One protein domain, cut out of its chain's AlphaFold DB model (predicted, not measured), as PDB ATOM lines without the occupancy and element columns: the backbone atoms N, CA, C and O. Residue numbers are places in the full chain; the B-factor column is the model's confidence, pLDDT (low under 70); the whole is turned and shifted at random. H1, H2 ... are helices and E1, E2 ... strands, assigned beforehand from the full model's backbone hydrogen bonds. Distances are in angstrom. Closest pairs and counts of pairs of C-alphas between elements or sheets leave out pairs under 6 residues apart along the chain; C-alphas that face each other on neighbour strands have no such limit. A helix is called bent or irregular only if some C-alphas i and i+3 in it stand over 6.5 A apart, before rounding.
ATOM      1  N   ILE A  38     143.986 149.864 147.143       82.56
ATOM      2  CA  ILE A  38     143.857 148.750 148.084       82.56
ATOM      3  C   ILE A  38     143.593 149.298 149.490       82.56
ATOM      4  O   ILE A  38     144.182 150.327 149.856       82.56
ATOM      5  N   PRO A  39     142.727 148.652 150.285       84.50
ATOM      6  CA  PRO A  39     142.379 149.129 151.621       84.50
ATOM      7  C   PRO A  39     143.599 149.146 152.548       84.50
ATOM      8  O   PRO A  39     143.788 150.099 153.304       84.50
ATOM      9  N   GLU A  40     144.504 148.172 152.418       84.62
ATOM     10  CA  GLU A  40     145.750 148.106 153.191       84.62
ATOM     11  C   GLU A  40     146.676 149.302 152.917       84.62
ATOM     12  O   GLU A  40     147.528 149.638 153.738       84.62
ATOM     13  N   GLY A  41     146.474 150.012 151.803       88.50
ATOM     14  CA  GLY A  41     147.199 151.233 151.489       88.50
ATOM     15  C   GLY A  41     146.926 152.372 152.470       88.50
ATOM     16  O   GLY A  41     147.781 153.231 152.682       88.50
ATOM     17  N   ALA A  42     145.741 152.393 153.090       89.50
ATOM     18  CA  ALA A  42     145.430 153.355 154.144       89.50
ATOM     19  C   ALA A  42     146.319 153.144 155.376       89.50
ATOM     20  O   ALA A  42     146.759 154.123 155.974       89.50
ATOM     21  N   ILE A  43     146.646 151.888 155.694       90.19
ATOM     22  CA  ILE A  43     147.530 151.537 156.809       90.19
ATOM     23  C   ILE A  43     148.944 152.043 156.524       90.19
ATOM     24  O   ILE A  43     149.498 152.787 157.328       90.19
ATOM     25  N   GLY A  44     149.515 151.713 155.360       90.44
ATOM     26  CA  GLY A  44     150.873 152.156 155.033       90.44
ATOM     27  C   GLY A  44     150.996 153.681 154.978       90.44
ATOM     28  O   GLY A  44     151.937 154.231 155.542       90.44
ATOM     29  N   ARG A  45     150.009 154.392 154.411       94.50
ATOM     30  CA  ARG A  45     149.972 155.869 154.450       94.50
ATOM     31  C   ARG A  45     149.796 156.431 155.861       94.50
ATOM     32  O   ARG A  45     150.340 157.493 156.142       94.50
ATOM     33  N   GLY A  46     149.051 155.745 156.727       95.50
ATOM     34  CA  GLY A  46     148.817 156.159 158.112       95.50
ATOM     35  C   GLY A  46     150.049 156.037 159.010       95.50
ATOM     36  O   GLY A  46     150.168 156.780 159.978       95.50
ATOM     37  N   VAL A  47     150.987 155.148 158.674       96.31
ATOM     38  CA  VAL A  47     152.225 154.934 159.446       96.31
ATOM     39  C   VAL A  47     153.346 155.903 159.040       96.31
ATOM     40  O   VAL A  47     154.165 156.268 159.882       96.31
ATOM     41  N   LEU A  48     153.375 156.373 157.786       96.56
ATOM     42  CA  LEU A  48     154.429 157.277 157.293       96.56
ATOM     43  C   LEU A  48     154.648 158.544 158.149       96.56
ATOM     44  O   LEU A  48     155.809 158.885 158.371       96.56
ATOM     45  N   PRO A  49     153.613 159.233 158.679       97.38
ATOM     46  CA  PRO A  49     153.821 160.379 159.565       97.38
ATOM     47  C   PRO A  49     154.629 160.028 160.820       97.38
ATOM     48  O   PRO A  49     155.543 160.762 161.183       97.38
ATOM     49  N   ALA A  50     154.340 158.883 161.447       97.62
ATOM     50  CA  ALA A  50     155.067 158.426 162.630       97.62
ATOM     51  C   ALA A  50     156.521 158.065 162.295       97.62
ATOM     52  O   ALA A  50     157.435 158.402 163.043       97.62
ATOM     53  N   VAL A  51     156.744 157.430 161.141       97.50
ATOM     54  CA  VAL A  51     158.088 157.108 160.640       97.50
ATOM     55  C   VAL A  51     158.906 158.379 160.406       97.50
ATOM     56  O   VAL A  51     160.058 158.444 160.827       97.50
ATOM     57  N   ASN A  52     158.313 159.405 159.793       96.88
ATOM     58  CA  ASN A  52     158.995 160.673 159.535       96.88
ATOM     59  C   ASN A  52     159.373 161.393 160.834       96.88
ATOM     60  O   ASN A  52     160.515 161.828 160.968       96.88
ATOM     61  N   LEU A  53     158.458 161.448 161.807       98.19
ATOM     62  CA  LEU A  53     158.748 162.027 163.122       98.19
ATOM     63  C   LEU A  53     159.855 161.261 163.855       98.19
ATOM     64  O   LEU A  53     160.711 161.871 164.491       98.19
ATOM     65  N   ALA A  54     159.876 159.930 163.750       97.38
ATOM     66  CA  ALA A  54     160.928 159.117 164.348       97.38
ATOM     67  C   ALA A  54     162.296 159.365 163.690       97.38
ATOM     68  O   ALA A  54     163.291 159.515 164.396       97.38
ATOM     69  N   LEU A  55     162.355 159.451 162.355       97.38
ATOM     70  CA  LEU A  55     163.586 159.769 161.622       97.38
ATOM     71  C   LEU A  55     164.116 161.155 161.989       97.38
ATOM     72  O   LEU A  55     165.309 161.308 162.243       97.38
ATOM     73  N   GLU A  56     163.230 162.150 162.062       97.00
ATOM     74  CA  GLU A  56     163.577 163.499 162.502       97.00
ATOM     75  C   GLU A  56     164.128 163.489 163.933       97.00
ATOM     76  O   GLU A  56     165.200 164.037 164.189       97.00
ATOM     77  N   HIS A  57     163.439 162.814 164.856       97.19
ATOM     78  CA  HIS A  57     163.872 162.710 166.245       97.19
ATOM     79  C   HIS A  57     165.252 162.054 166.362       97.19
ATOM     80  O   HIS A  57     166.133 162.593 167.027       97.19
ATOM     81  N   ILE A  58     165.471 160.929 165.677       96.12
ATOM     82  CA  ILE A  58     166.751 160.215 165.689       96.12
ATOM     83  C   ILE A  58     167.869 161.103 165.134       96.12
ATOM     84  O   ILE A  58     168.910 161.228 165.778       96.12
ATOM     85  N   ASN A  59     167.647 161.759 163.991       95.81
ATOM     86  CA  ASN A  59     168.650 162.610 163.347       95.81
ATOM     87  C   ASN A  59     168.970 163.885 164.148       95.81
ATOM     88  O   ASN A  59     170.086 164.401 164.051       95.81
ATOM     89  N   ASN A  60     168.033 164.375 164.962       94.81
ATOM     90  CA  ASN A  60     168.244 165.514 165.861       94.81
ATOM     91  C   ASN A  60     168.765 165.106 167.250       94.81
ATOM     92  O   ASN A  60     169.191 165.961 168.025       94.81
ATOM     93  N   SER A  61     168.761 163.811 167.567       94.00
ATOM     94  CA  SER A  61     169.277 163.264 168.822       94.00
ATOM     95  C   SER A  61     170.768 162.893 168.724       94.00
ATOM     96  O   SER A  61     171.285 162.648 167.631       94.00
ATOM     97  N   PRO A  62     171.478 162.762 169.860       92.94
ATOM     98  CA  PRO A  62     172.857 162.276 169.871       92.94
ATOM     99  C   PRO A  62     172.988 160.759 169.630       92.94
ATOM    100  O   PRO A  62     174.109 160.260 169.610       92.94
ATOM    101  N   VAL A  63     171.884 160.019 169.441       94.56
ATOM    102  CA  VAL A  63     171.886 158.546 169.309       94.56
ATOM    103  C   VAL A  63     172.724 158.072 168.118       94.56
ATOM    104  O   VAL A  63     173.392 157.046 168.208       94.56
ATOM    105  N   LEU A  64     172.719 158.827 167.017       90.62
ATOM    106  CA  LEU A  64     173.499 158.545 165.809       90.62
ATOM    107  C   LEU A  64     174.554 159.634 165.566       90.62
ATOM    108  O   LEU A  64     174.626 160.228 164.491       90.62
ATOM    109  N   SER A  65     175.381 159.936 166.572       89.88
ATOM    110  CA  SER A  65     176.448 160.935 166.437       89.88
ATOM    111  C   SER A  65     177.376 160.608 165.258       89.88
ATOM    112  O   SER A  65     177.935 159.515 165.193       89.88
ATOM    113  N   GLY A  66     177.549 161.553 164.333       92.56
ATOM    114  CA  GLY A  66     178.371 161.350 163.133       92.56
ATOM    115  C   GLY A  66     177.683 160.573 162.007       92.56
ATOM    116  O   GLY A  66     178.296 160.390 160.955       92.56
ATOM    117  N   TYR A  67     176.416 160.183 162.171       95.31
ATOM    118  CA  TYR A  67     175.622 159.519 161.142       95.31
ATOM    119  C   TYR A  67     174.305 160.254 160.872       95.31
ATOM    120  O   TYR A  67     173.760 160.948 161.729       95.31
ATOM    121  N   TYR A  68     173.806 160.132 159.647       95.62
ATOM    122  CA  TYR A  68     172.487 160.616 159.251       95.62
ATOM    123  C   TYR A  68     171.676 159.430 158.740       95.62
ATOM    124  O   TYR A  68     172.094 158.759 157.800       95.62
ATOM    125  N   LEU A  69     170.545 159.136 159.376       96.81
ATOM    126  CA  LEU A  69     169.686 158.028 158.985       96.81
ATOM    127  C   LEU A  69     168.689 158.481 157.921       96.81
ATOM    128  O   LEU A  69     167.878 159.380 158.153       96.81
ATOM    129  N   GLU A  70     168.710 157.803 156.779       97.00
ATOM    130  CA  GLU A  70     167.749 157.993 155.701       97.00
ATOM    131  C   GLU A  70     166.999 156.688 155.408       97.00
ATOM    132  O   GLU A  70     167.597 155.647 155.133       97.00
ATOM    133  N   LEU A  71     165.668 156.737 155.437       97.81
ATOM    134  CA  LEU A  71     164.826 155.614 155.031       97.81
ATOM    135  C   LEU A  71     164.408 155.784 153.569       97.81
ATOM    136  O   LEU A  71     163.665 156.703 153.227       97.81
ATOM    137  N   LYS A  72     164.819 154.854 152.710       97.38
ATOM    138  CA  LYS A  72     164.253 154.698 151.369       97.38
ATOM    139  C   LYS A  72     163.091 153.721 151.447       97.38
ATOM    140  O   LYS A  72     163.263 152.605 151.928       97.38
ATOM    141  N   TYR A  73     161.916 154.109 150.965       95.75
ATOM    142  CA  TYR A  73     160.767 153.213 150.971       95.75
ATOM    143  C   TYR A  73     160.055 153.128 149.627       95.75
ATOM    144  O   TYR A  73     159.986 154.103 148.883       95.75
ATOM    145  N   ASN A  74     159.512 151.946 149.336       94.88
ATOM    146  CA  ASN A  74     158.796 151.651 148.097       94.88
ATOM    147  C   ASN A  74     157.380 151.128 148.370       94.88
ATOM    148  O   ASN A  74     157.126 150.472 149.383       94.88
ATOM    149  N   ASP A  75     156.470 151.402 147.430       91.88
ATOM    150  CA  ASP A  75     155.114 150.845 147.440       91.88
ATOM    151  C   ASP A  75     155.146 149.358 147.068       91.88
ATOM    152  O   ASP A  75     155.641 148.996 145.998       91.88
ATOM    153  N   THR A  76     154.580 148.502 147.917       89.38
ATOM    154  CA  THR A  76     154.435 147.064 147.629       89.38
ATOM    155  C   THR A  76     153.391 146.774 146.557       89.38
ATOM    156  O   THR A  76     153.379 145.676 146.009       89.38
ATOM    157  N   LYS A  77     152.513 147.740 146.242       82.50
ATOM    158  CA  LYS A  77     151.501 147.662 145.174       82.50
ATOM    159  C   LYS A  77     150.627 146.404 145.228       82.50
ATOM    160  O   LYS A  77     150.137 145.987 144.184       82.50
ATOM    161  N   ARG A  78     150.427 145.788 146.402       68.88
ATOM    162  CA  ARG A  78     149.761 144.481 146.526       68.88
ATOM    163  C   ARG A  78     148.320 144.525 146.008       68.88
ATOM    164  O   ARG A  78     147.412 144.778 146.782       68.88
ATOM    165  N   ILE A  79     148.103 144.239 144.731       62.22
ATOM    166  CA  ILE A  79     146.778 143.982 144.162       62.22
ATOM    167  C   ILE A  79     146.427 142.544 144.547       62.22
ATOM    168  O   ILE A  79     147.201 141.633 144.252       62.22
TER     169      ILE A  79
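What this domain is: This is residues 38 to 79 of the 96 residues of an uncharacterized protein of Dinothrombium tinctorium (UniProt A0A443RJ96). A long helix, H1, and a long strand, E1, lie side by side as a thin rod, the chain folding back at one end through residues 61 to 66, which stick out. The printed part has 42 residues, with H1 before E1, and its class is mixed, helices and strands. It is only just loose, close to extended, with a radius of gyration of the C-alphas of 13.4 A and spans of 41 by 15 by 8 A.

Where its parts are: H1, residues 40 to 60, is 31.1 A long and begins at C-alpha 40 (145.750, 148.106, 153.191). It has a kink of 25 degrees near residue 50 and is only just irregular: C-alphas 46 and 49 are 6.7 A apart. E1, residues 67 to 75, is 26.1 A long and ends at C-alpha 75 (155.114, 150.845, 147.440).

How they stand to each other: The closest C-alphas of H1 and E1, those of Asn 59 and Tyr 68, are 6.0 A apart; the centres are 10.9 A apart. E1 pairs with no named strand. In H1, 15 of 17 O i to N i+4 pairs are within hydrogen-bond range.

The domain as a whole: The C-alphas farthest apart, those of Pro 62 and Ile 79, are 40.9 A apart. The printed part has no cut, and the link from H1 to E1 is short. Residues 78 to 79 have pLDDT under 70.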